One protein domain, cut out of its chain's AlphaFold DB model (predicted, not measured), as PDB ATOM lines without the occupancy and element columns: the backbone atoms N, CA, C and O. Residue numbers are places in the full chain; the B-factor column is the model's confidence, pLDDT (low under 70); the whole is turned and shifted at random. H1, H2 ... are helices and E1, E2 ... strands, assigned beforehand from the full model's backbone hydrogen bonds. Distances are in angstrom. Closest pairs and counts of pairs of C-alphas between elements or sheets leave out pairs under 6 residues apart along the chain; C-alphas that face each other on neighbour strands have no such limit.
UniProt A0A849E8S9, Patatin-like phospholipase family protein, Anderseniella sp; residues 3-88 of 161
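AT A GLANCE: This is residues 3 to 88 of the 161 residues of the protein "Patatin-like phospholipase family protein" of Anderseniella sp (UniProt A0A849E8S9). A long helix, H1, makes one end of the domain, with the short H2 packed on part of it, and the helical hairpin of H3 and H4 makes the other end. Between these ends run two short strands, E1 and E2, that do not pair with each other; E1 leads from the H2 side toward H3, and H4 folds back toward E2. The 86 printed residues hold four named helices and two named strands, in the order H1, H2, E1, H3, H4, E2, and the class is mostly helix. The whole is compact, with a radius of gyration of the C-alphas of 13.0 A and spans of 40 by 27 by 22 A.

HOW THE PARTS SIT: H1, residues 11 to 28, touches H2, residues 36 to 39, with its residues 17 to 25 alone; the closest C-alphas, of Ala 18 and Pro 37, are 5.1 A apart. E1, residues 43 to 45, meets H2 only through their link, and E1 pairs with no named strand. H3, residues 49 to 54, and H4, residues 58 to 65, form a helical hairpin: they touch, closest at the C-alphas of Ala 52 and Leu 58, 5.0 A, and run opposite ways at a shallow tilt of 32 degrees, only just short of steep. E2, residues 80 to 83, pairs with no named strand, but its residues 80 to 81 pair antiparallel with residues 76 to 77. The closest C-alphas of H4 and E2, those of Ala 65 and Met 83, are 6.2 A apart. H1 and H4 are apart, as are E1 and E2. Every O i to N i+4 pair is within hydrogen-bond range in H1, H3 and H4; H2 is too short for such a pair.

IN THESE COORDINATES: H1 begins at C-alpha 11, (26.246, 47.243, 35.581), and is 25.5 A long. H4 is 10.5 A long. E2, 10.0 A long, ends at C-alpha 83, (27.214, 38.830, 41.908).

THE WHOLE: The C-alphas farthest apart, of Val 28 and Arg 54, are 40.7 A apart. The printed part has no cut. The link from H4 to E2, residues 66 to 79, is long. No printed residue is under 70 in pLDDT.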
ATOM      1  N   ALA A   3      23.087  36.342  42.300       95.62
ATOM      2  CA  ALA A   3      22.253  37.537  42.170       95.62
ATOM      3  C   ALA A   3      22.333  38.143  40.760       95.62
ATOM      4  O   ALA A   3      23.415  38.431  40.238       95.62
ATOM      5  N   LYS A   4      21.164  38.390  40.164       94.56
ATOM      6  CA  LYS A   4      20.970  39.280  39.017       94.56
ATOM      7  C   LYS A   4      21.050  40.729  39.481       94.56
ATOM      8  O   LYS A   4      20.523  41.088  40.532       94.56
ATOM      9  N   LEU A   5      21.634  41.572  38.639       93.88
ATOM     10  CA  LEU A   5      21.640  43.018  38.834       93.88
ATOM     11  C   LEU A   5      20.393  43.686  38.225       93.88
ATOM     12  O   LEU A   5      19.899  43.213  37.194       93.88
ATOM     13  N   PRO A   6      19.944  44.824  38.792       92.31
ATOM     14  CA  PRO A   6      18.915  45.665  38.192       92.31
ATOM     15  C   PRO A   6      19.254  46.031  36.742       92.31
ATOM     16  O   PRO A   6      20.321  46.571  36.454       92.31
ATOM     17  N   LYS A   7      18.335  45.750  35.812       91.94
ATOM     18  CA  LYS A   7      18.576  45.910  34.362       91.94
ATOM     19  C   LYS A   7      18.434  47.348  33.855       91.94
ATOM     20  O   LYS A   7      18.863  47.642  32.745       91.94
ATOM     21  N   TYR A   8      17.824  48.230  34.644       93.25
ATOM     22  CA  TYR A   8      17.556  49.623  34.268       93.25
ATOM     23  C   TYR A   8      18.736  50.572  34.551       93.25
ATOM     24  O   TYR A   8      18.639  51.768  34.288       93.25
ATOM     25  N   LEU A   9      19.853  50.055  35.079       93.81
ATOM     26  CA  LEU A   9      21.079  50.807  35.344       93.81
ATOM     27  C   LEU A   9      22.286  50.158  34.655       93.81
ATOM     28  O   LEU A   9      22.314  48.940  34.467       93.81
ATOM     29  N   PRO A  10      23.339  50.937  34.350       94.69
ATOM     30  CA  PRO A  10      24.638  50.377  33.998       94.69
ATOM     31  C   PRO A  10      25.154  49.438  35.097       94.69
ATOM     32  O   PRO A  10      25.008  49.722  36.284       94.69
ATOM     33  N   VAL A  11      25.828  48.356  34.702       92.62
ATOM     34  CA  VAL A  11      26.246  47.243  35.581       92.62
ATOM     35  C   VAL A  11      26.938  47.703  36.872       92.62
ATOM     36  O   VAL A  11      26.586  47.238  37.953       92.62
ATOM     37  N   LYS A  12      27.895  48.637  36.785       92.19
ATOM     38  CA  LYS A  12      28.626  49.135  37.965       92.19
ATOM     39  C   LYS A  12      27.715  49.906  38.927       92.19
ATOM     40  O   LYS A  12      27.784  49.698  40.134       92.19
ATOM     41  N   SER A  13      26.841  50.758  38.393       94.31
ATOM     42  CA  SER A  13      25.861  51.519  39.177       94.31
ATOM     43  C   SER A  13      24.814  50.602  39.807       94.31
ATOM     44  O   SER A  13      24.464  50.787  40.968       94.31
ATOM     45  N   ALA A  14      24.361  49.584  39.069       94.69
ATOM     46  CA  ALA A  14      23.427  48.575  39.550       94.69
ATOM     47  C   ALA A  14      24.015  47.784  40.732       94.69
ATOM     48  O   ALA A  14      23.352  47.618  41.754       94.69
ATOM     49  N   ALA A  15      25.278  47.359  40.626       94.19
ATOM     50  CA  ALA A  15      25.975  46.648  41.695       94.19
ATOM     51  C   ALA A  15      26.209  47.521  42.935       94.19
ATOM     52  O   ALA A  15      25.992  47.067  44.057       94.19
ATOM     53  N   PHE A  16      26.600  48.787  42.745       94.81
ATOM     54  CA  PHE A  16      26.754  49.728  43.855       94.81
ATOM     55  C   PHE A  16      25.427  49.967  44.585       94.81
ATOM     56  O   PHE A  16      25.385  49.907  45.813       94.81
ATOM     57  N   LEU A  17      24.335  50.185  43.841       95.31
ATOM     58  CA  LEU A  17      23.002  50.354  44.418       95.31
ATOM     59  C   LEU A  17      22.570  49.108  45.201       95.31
ATOM     60  O   LEU A  17      22.129  49.234  46.342       95.31
ATOM     61  N   ALA A  18      22.739  47.916  44.621       95.06
ATOM     62  CA  ALA A  18      22.424  46.648  45.277       95.06
ATOM     63  C   ALA A  18      23.187  46.484  46.601       95.06
ATOM     64  O   ALA A  18      22.586  46.166  47.626       95.06
ATOM     65  N   LEU A  19      24.495  46.764  46.602       94.62
ATOM     66  CA  LEU A  19      25.329  46.659  47.798       94.62
ATOM     67  C   LEU A  19      24.945  47.693  48.865       94.62
ATOM     68  O   LEU A  19      24.858  47.357  50.045       94.62
ATOM     69  N   ALA A  20      24.683  48.939  48.463       95.50
ATOM     70  CA  ALA A  20      24.246  49.990  49.376       95.50
ATOM     71  C   ALA A  20      22.916  49.621  50.049       95.50
ATOM     72  O   ALA A  20      22.795  49.701  51.272       95.50
ATOM     73  N   LEU A  21      21.941  49.147  49.267       96.62
ATOM     74  CA  LEU A  21      20.658  48.686  49.788       96.62
ATOM     75  C   LEU A  21      20.815  47.454  50.679       96.62
ATOM     76  O   LEU A  21      20.160  47.397  51.713       96.62
ATOM     77  N   TYR A  22      21.713  46.523  50.346       95.19
ATOM     78  CA  TYR A  22      22.030  45.373  51.194       95.19
ATOM     79  C   TYR A  22      22.553  45.826  52.562       95.19
ATOM     80  O   TYR A  22      22.081  45.341  53.587       95.19
ATOM     81  N   VAL A  23      23.482  46.788  52.614       95.25
ATOM     82  CA  VAL A  23      24.020  47.301  53.887       95.25
ATOM     83  C   VAL A  23      22.923  47.967  54.720       95.25
ATOM     84  O   VAL A  23      22.850  47.746  55.933       95.25
ATOM     85  N   VAL A  24      22.054  48.758  54.081       97.25
ATOM     86  CA  VAL A  24      20.915  49.402  54.750       97.25
ATOM     87  C   VAL A  24      19.940  48.354  55.286       97.25
ATOM     88  O   VAL A  24      19.600  48.392  56.467       97.25
ATOM     89  N   ASP A  25      19.537  47.393  54.459       96.44
ATOM     90  CA  ASP A  25      18.611  46.317  54.816       96.44
ATOM     91  C   ASP A  25      19.161  45.486  55.983       96.44
ATOM     92  O   ASP A  25      18.539  45.354  57.041       96.44
ATOM     93  N   GLN A  26      20.416  45.057  55.859       95.06
ATOM     94  CA  GLN A  26      21.127  44.303  56.878       95.06
ATOM     95  C   GLN A  26      21.180  45.041  58.224       95.06
ATOM     96  O   GLN A  26      21.081  44.397  59.276       95.06
ATOM     97  N   LYS A  27      21.333  46.372  58.212       95.81
ATOM     98  CA  LYS A  27      21.399  47.189  59.431       95.81
ATOM     99  C   LYS A  27      20.024  47.470  60.029       95.81
ATOM    100  O   LYS A  27      19.876  47.388  61.251       95.81
ATOM    101  N   VAL A  28      19.030  47.771  59.195       96.81
ATOM    102  CA  VAL A  28      17.676  48.152  59.619       96.81
ATOM    103  C   VAL A  28      16.833  46.918  59.928       96.81
ATOM    104  O   VAL A  28      16.397  46.736  61.066       96.81
ATOM    105  N   ARG A  29      16.637  46.047  58.937       96.44
ATOM    106  CA  ARG A  29      15.764  44.873  59.036       96.44
ATOM    107  C   ARG A  29      16.467  43.698  59.686       96.44
ATOM    108  O   ARG A  29      15.801  42.950  60.381       96.44
ATOM    109  N   SER A  30      17.786  43.552  59.523       96.38
ATOM    110  CA  SER A  30      18.569  42.485  60.169       96.38
ATOM    111  C   SER A  30      17.879  41.115  60.060       96.38
ATOM    112  O   SER A  30      17.685  40.420  61.055       96.38
ATOM    113  N   SER A  31      17.522  40.745  58.831       96.62
ATOM    114  CA  SER A  31      16.988  39.434  58.447       96.62
ATOM    115  C   SER A  31      17.924  38.776  57.430       96.62
ATOM    116  O   SER A  31      18.599  39.522  56.717       96.62
ATOM    117  N   PRO A  32      18.029  37.436  57.347       96.06
ATOM    118  CA  PRO A  32      18.832  36.798  56.303       96.06
ATOM    119  C   PRO A  32      18.256  37.009  54.893       96.06
ATOM    120  O   PRO A  32      19.035  37.094  53.943       96.06
ATOM    121  N   HIS A  33      16.939  37.201  54.774       95.94
ATOM    122  CA  HIS A  33      16.246  37.427  53.504       95.94
ATOM    123  C   HIS A  33      16.136  38.924  53.204       95.94
ATOM    124  O   HIS A  33      15.500  39.671  53.957       95.94
ATOM    125  N   MET A  34      16.767  39.378  52.117       95.25
ATOM    126  CA  MET A  34      16.781  40.802  51.781       95.25
ATOM    127  C   MET A  34      15.468  41.214  51.115       95.25
ATOM    128  O   MET A  34      14.785  40.435  50.457       95.25
ATOM    129  N   THR A  35      15.102  42.478  51.279       94.94
ATOM    130  CA  THR A  35      13.889  43.065  50.707       94.94
ATOM    131  C   THR A  35      14.215  44.309  49.894       94.94
ATOM    132  O   THR A  35      13.759  44.420  48.762       94.94
ATOM    133  N   LEU A  36      15.040  45.225  50.407       96.06
ATOM    134  CA  LEU A  36      15.344  46.488  49.728       96.06
ATOM    135  C   LEU A  36      16.081  46.292  48.393       96.06
ATOM    136  O   LEU A  36      15.645  46.882  47.404       96.06
ATOM    137  N   PRO A  37      17.145  45.469  48.299       93.94
ATOM    138  CA  PRO A  37      17.800  45.213  47.017       93.94
ATOM    139  C   PRO A  37      16.854  44.545  46.013       93.94
ATOM    140  O   PRO A  37      16.834  44.927  44.844       93.94
ATOM    141  N   VAL A  38      16.027  43.603  46.489       94.38
ATOM    142  CA  VAL A  38      15.063  42.865  45.662       94.38
ATOM    143  C   VAL A  38      13.992  43.804  45.111       94.38
ATOM    144  O   VAL A  38      13.697  43.789  43.919       94.38
ATOM    145  N   MET A  39      13.474  44.711  45.944       94.56
ATOM    146  CA  MET A  39      12.561  45.776  45.515       94.56
ATOM    147  C   MET A  39      13.197  46.721  44.488       94.56
ATOM    148  O   MET A  39      12.497  47.252  43.630       94.56
ATOM    149  N   ALA A  40      14.515  46.919  44.547       93.81
ATOM    150  CA  ALA A  40      15.273  47.674  43.552       93.81
ATOM    151  C   ALA A  40      15.669  46.836  42.320       93.81
ATOM    152  O   ALA A  40      16.415  47.305  41.464       93.81
ATOM    153  N   GLY A  41      15.176  45.603  42.191       94.31
ATOM    154  CA  GLY A  41      15.342  44.778  40.999       94.31
ATOM    155  C   GLY A  41      16.550  43.845  41.005       94.31
ATOM    156  O   GLY A  41      16.898  43.339  39.933       94.31
ATOM    157  N   THR A  42      17.198  43.600  42.154       94.81
ATOM    158  CA  THR A  42      18.021  42.387  42.284       94.81
ATOM    159  C   THR A  42      17.115  41.160  42.343       94.81
ATOM    160  O   THR A  42      15.988  41.222  42.829       94.81
ATOM    161  N   ASP A  43      17.579  40.036  41.806       93.50
ATOM    162  CA  ASP A  43      16.775  38.813  41.744       93.50
ATOM    163  C   ASP A  43      17.666  37.568  41.768       93.50
ATOM    164  O   ASP A  43      18.848  37.625  41.429       93.50
ATOM    165  N   HIS A  44      17.097  36.432  42.142       93.44
ATOM    166  CA  HIS A  44      17.801  35.169  42.270       93.44
ATOM    167  C   HIS A  44      18.044  34.519  40.902       93.44
ATOM    168  O   HIS A  44      17.226  34.567  39.977       93.44
ATOM    169  N   ILE A  45      19.183  33.849  40.779       95.00
ATOM    170  CA  ILE A  45      19.402  32.788  39.800       95.00
ATOM    171  C   ILE A  45      19.645  31.503  40.580       95.00
ATOM    172  O   ILE A  45      20.675  31.350  41.247       95.00
ATOM    173  N   TYR A  46      18.694  30.583  40.488       95.00
ATOM    174  CA  TYR A  46      18.880  29.215  40.944       95.00
ATOM    175  C   TYR A  46      19.621  28.450  39.855       95.00
ATOM    176  O   TYR A  46      19.214  28.448  38.696       95.00
ATOM    177  N   VAL A  47      20.745  27.856  40.235       95.50
ATOM    178  CA  VAL A  47      21.605  27.080  39.342       95.50
ATOM    179  C   VAL A  47      21.683  25.676  39.916       95.50
ATOM    180  O   VAL A  47      21.975  25.522  41.103       95.50
ATOM    181  N   ASP A  48      21.439  24.665  39.083       95.56
ATOM    182  CA  ASP A  48      21.676  23.273  39.457       95.56
ATOM    183  C   ASP A  48      23.189  23.032  39.555       95.56
ATOM    184  O   ASP A  48      23.899  22.939  38.550       95.56
ATOM    185  N   ALA A  49      23.689  22.943  40.788       95.31
ATOM    186  CA  ALA A  49      25.101  22.702  41.060       95.31
ATOM    187  C   ALA A  49      25.567  21.312  40.594       95.31
ATOM    188  O   ALA A  49      26.719  21.169  40.187       95.31
ATOM    189  N   ASN A  50      24.689  20.300  40.598       97.06
ATOM    190  CA  ASN A  50      25.029  18.971  40.091       97.06
ATOM    191  C   ASN A  50      25.208  19.008  38.574       97.06
ATOM    192  O   ASN A  50      26.135  18.393  38.047       97.06
ATOM    193  N   GLN A  51      24.346  19.745  37.872       97.81
ATOM    194  CA  GLN A  51      24.510  19.943  36.438       97.81
ATOM    195  C   GLN A  51      25.771  20.754  36.133       97.81
ATOM    196  O   GLN A  51      26.578  20.323  35.316       97.81
ATOM    197  N   ALA A  52      26.009  21.856  36.851       97.12
ATOM    198  CA  ALA A  52      27.237  22.634  36.703       97.12
ATOM    199  C   ALA A  52      28.497  21.782  36.947       97.12
ATOM    200  O   ALA A  52      29.491  21.951  36.247       97.12
ATOM    201  N   ALA A  53      28.463  20.843  37.897       97.69
ATOM    202  CA  ALA A  53      29.552  19.898  38.131       97.69
ATOM    203  C   ALA A  53      29.760  18.937  36.954       97.69
ATOM    204  O   ALA A  53      30.892  18.783  36.498       97.69
ATOM    205  N   ARG A  54      28.681  18.342  36.427       98.38
ATOM    206  CA  ARG A  54      28.737  17.479  35.232       98.38
ATOM    207  C   ARG A  54      29.267  18.222  34.004       98.38
ATOM    208  O   ARG A  54      29.999  17.634  33.217       98.38
ATOM    209  N   ASP A  55      28.959  19.510  33.892       97.56
ATOM    210  CA  ASP A  55      29.419  20.383  32.808       97.56
ATOM    211  C   ASP A  55      30.836  20.947  33.035       97.56
ATOM    212  O   ASP A  55      31.327  21.722  32.215       97.56
ATOM    213  N   GLY A  56      31.496  20.609  34.150       97.38
ATOM    214  CA  GLY A  56      32.836  21.102  34.488       97.38
ATOM    215  C   GLY A  56      32.896  22.569  34.937       97.38
ATOM    216  O   GLY A  56      33.979  23.138  35.009       97.38
ATOM    217  N   LYS A  57      31.753  23.185  35.263       97.12
ATOM    218  CA  LYS A  57      31.598  24.606  35.629       97.12
ATOM    219  C   LYS A  57      31.376  24.854  37.123       97.12
ATOM    220  O   LYS A  57      31.071  25.976  37.520       97.12
ATOM    221  N   LEU A  58      31.481  23.832  37.976       97.19
ATOM    222  CA  LEU A  58      31.221  23.992  39.413       97.19
ATOM    223  C   LEU A  58      32.159  25.021  40.064       97.19
ATOM    224  O   LEU A  58      31.710  25.823  40.876       97.19
ATOM    225  N   VAL A  59      33.441  25.030  39.689       96.50
ATOM    226  CA  VAL A  59      34.406  26.013  40.206       96.50
ATOM    227  C   VAL A  59      34.008  27.429  39.787       96.50
ATOM    228  O   VAL A  59      33.956  28.318  40.633       96.50
ATOM    229  N   ASP A  60      33.640  27.627  38.519       95.31
ATOM    230  CA  ASP A  60      33.163  28.921  38.019       95.31
ATOM    231  C   ASP A  60      31.900  29.381  38.754       95.31
ATOM    232  O   ASP A  60      31.764  30.561  39.074       95.31
ATOM    233  N   LEU A  61      30.993  28.447  39.067       96.69
ATOM    234  CA  LEU A  61      29.774  28.728  39.820       96.69
ATOM    235  C   LEU A  61      30.092  29.205  41.239       96.69
ATOM    236  O   LEU A  61      29.530  30.204  41.687       96.69
ATOM    237  N   VAL A  62      30.994  28.510  41.937       95.06
ATOM    238  CA  VAL A  62      31.425  28.880  43.294       95.06
ATOM    239  C   VAL A  62      32.101  30.250  43.285       95.06
ATOM    240  O   VAL A  62      31.752  31.104  44.097       95.06
ATOM    241  N   CYS A  63      33.000  30.499  42.330       93.50
ATOM    242  CA  CYS A  63      33.644  31.800  42.163       93.50
ATOM    243  C   CYS A  63      32.616  32.904  41.892       93.50
ATOM    244  O   CYS A  63      32.654  33.947  42.540       93.50
ATOM    245  N   ALA A  64      31.659  32.678  40.987       95.00
ATOM    246  CA  ALA A  64      30.613  33.649  40.682       95.00
ATOM    247  C   ALA A  64      29.703  33.953  41.881       95.00
ATOM    248  O   ALA A  64      29.268  35.094  42.045       95.00
ATOM    249  N   ALA A  65      29.446  32.955  42.728       93.94
ATOM    250  CA  ALA A  65      28.626  33.095  43.925       93.94
ATOM    251  C   ALA A  65      29.305  33.881  45.056       93.94
ATOM    252  O   ALA A  65      28.599  34.323  45.953       93.94
ATOM    253  N   ALA A  66      30.627  34.077  45.006       90.19
ATOM    254  CA  ALA A  66      31.419  34.740  46.047       90.19
ATOM    255  C   ALA A  66      31.925  36.145  45.644       90.19
ATOM    256  O   ALA A  66      32.820  36.706  46.280       90.19
ATOM    257  N   VAL A  67      31.392  36.728  44.564       89.62
ATOM    258  CA  VAL A  67      31.871  38.009  44.018       89.62
ATOM    259  C   VAL A  67      31.225  39.206  44.712       89.62
ATOM    260  O   VAL A  67      30.020  39.445  44.594       89.62
ATOM    261  N   ILE A  68      32.068  40.026  45.345       84.06
ATOM    262  CA  ILE A  68      31.690  41.285  45.996       84.06
ATOM    263  C   ILE A  68      32.423  42.461  45.318       84.06
ATOM    264  O   ILE A  68      33.637  42.608  45.470       84.06
ATOM    265  N   PRO A  69      31.722  43.340  44.584       81.38
ATOM    266  CA  PRO A  69      32.310  44.568  44.045       81.38
ATOM    267  C   PRO A  69      32.637  45.597  45.146       81.38
ATOM    268  O   PRO A  69      31.919  45.663  46.144       81.38
ATOM    269  N   PRO A  70      33.664  46.452  44.974       83.69
ATOM    270  CA  PRO A  70      34.581  46.534  43.834       83.69
ATOM    271  C   PRO A  70      35.797  45.599  43.952       83.69
ATOM    272  O   PRO A  70      36.721  45.727  43.158       83.69
ATOM    273  N   VAL A  71      35.831  44.703  44.947       83.88
ATOM    274  CA  VAL A  71      36.988  43.828  45.210       83.88
ATOM    275  C   VAL A  71      37.239  42.881  44.034       83.88
ATOM    276  O   VAL A  71      38.388  42.635  43.679       83.88
ATOM    277  N   PHE A  72      36.165  42.404  43.397       85.50
ATOM    278  CA  PHE A  72      36.221  41.514  42.241       85.50
ATOM    279  C   PHE A  72      35.386  42.047  41.072       85.50
ATOM    280  O   PHE A  72      34.340  42.677  41.268       85.50
ATOM    281  N   ASP A  73      35.829  41.745  39.850       89.31
ATOM    282  CA  ASP A  73      35.044  41.989  38.642       89.31
ATOM    283  C   ASP A  73      33.845  41.042  38.572       89.31
ATOM    284  O   ASP A  73      33.944  39.847  38.845       89.31
ATOM    285  N   LEU A  74      32.699  41.581  38.153       91.88
ATOM    286  CA  LEU A  74      31.454  40.828  38.015       91.88
ATOM    287  C   LEU A  74      31.566  39.807  36.873       91.88
ATOM    288  O   LEU A  74      31.645  40.230  35.712       91.88
ATOM    289  N   PRO A  75      31.534  38.489  37.133       93.88
ATOM    290  CA  PRO A  75      31.651  37.489  36.082       93.88
ATOM    291  C   PRO A  75      30.378  37.416  35.235       93.88
ATOM    292  O   PRO A  75      29.340  37.999  35.561       93.88
ATOM    293  N   LEU A  76      30.478  36.710  34.109       94.06
ATOM    294  CA  LEU A  76      29.315  36.306  33.326       94.06
ATOM    295  C   LEU A  76      28.917  34.886  33.720       94.06
ATOM    296  O   LEU A  76      29.738  33.979  33.642       94.06
ATOM    297  N   TRP A  77      27.646  34.697  34.050       95.00
ATOM    298  CA  TRP A  77      27.005  33.389  34.111       95.00
ATOM    299  C   TRP A  77      25.874  33.376  33.084       95.00
ATOM    300  O   TRP A  77      25.037  34.276  33.089       95.00
ATOM    301  N   ASP A  78      25.900  32.433  32.140       91.12
ATOM    302  CA  ASP A  78      24.937  32.343  31.030       91.12
ATOM    303  C   ASP A  78      24.667  33.691  30.330       91.12
ATOM    304  O   ASP A  78      23.533  34.095  30.081       91.12
ATOM    305  N   ARG A  79      25.756  34.402  29.993       90.50
ATOM    306  CA  ARG A  79      25.760  35.722  29.321       90.50
ATOM    307  C   ARG A  79      25.177  36.873  30.149       90.50
ATOM    308  O   ARG A  79      25.018  37.972  29.620       90.50
ATOM    309  N   GLN A  80      24.918  36.667  31.437       91.12
ATOM    310  CA  GLN A  80      24.442  37.698  32.348       91.12
ATOM    311  C   GLN A  80      25.497  38.031  33.408       91.12
ATOM    312  O   GLN A  80      26.158  37.144  33.939       91.12
ATOM    313  N   ARG A  81      25.660  39.321  33.732       94.12
ATOM    314  CA  ARG A  81      26.504  39.743  34.860       94.12
ATOM    315  C   ARG A  81      25.832  39.356  36.172       94.12
ATOM    316  O   ARG A  81      24.664  39.693  36.379       94.12
ATOM    317  N   VAL A  82      26.586  38.680  37.029       95.56
ATOM    318  CA  VAL A  82      26.115  38.158  38.316       95.56
ATOM    319  C   VAL A  82      27.014  38.608  39.459       95.56
ATOM    320  O   VAL A  82      28.164  38.988  39.235       95.56
ATOM    321  N   MET A  83      26.477  38.567  40.673       93.81
ATOM    322  CA  MET A  83      27.214  38.830  41.908       93.81
ATOM    323  C   MET A  83      26.811  37.856  43.019       93.81
ATOM    324  O   MET A  83      25.895  37.045  42.838       93.81
ATOM    325  N   ASP A  84      27.468  37.982  44.173       94.06
ATOM    326  CA  ASP A  84      27.129  37.264  45.400       94.06
ATOM    327  C   ASP A  84      25.635  37.397  45.749       94.06
ATOM    328  O   ASP A  84      25.067  38.498  45.824       94.06
ATOM    329  N   ALA A  85      24.994  36.242  45.943       93.62
ATOM    330  CA  ALA A  85      23.561  36.149  46.193       93.62
ATOM    331  C   ALA A  85      23.142  36.737  47.544       93.62
ATOM    332  O   ALA A  85      21.993  37.129  47.681       93.62
ATOM    333  N   GLY A  86      24.053  36.916  48.502       91.25
ATOM    334  CA  GLY A  86      23.780  37.581  49.774       91.25
ATOM    335  C   GLY A  86      23.261  39.013  49.628       91.25
ATOM    336  O   GLY A  86      22.675  39.548  50.571       91.25
ATOM    337  N   THR A  87      23.416  39.625  48.448       91.75
ATOM    338  CA  THR A  87      22.789  40.911  48.108       91.75
ATOM    339  C   THR A  87      21.295  40.831  47.809       91.75
ATOM    340  O   THR A  87      20.630  41.857  47.887       91.75
ATOM    341  N   CYS A  88      20.739  39.658  47.509       92.31
ATOM    342  CA  CYS A  88      19.296  39.431  47.377       92.31
ATOM    343  C   CYS A  88      18.743  38.502  48.472       92.31
ATOM    344  O   CYS A  88      17.647  38.741  48.967       92.31
TER     345      CYS A  88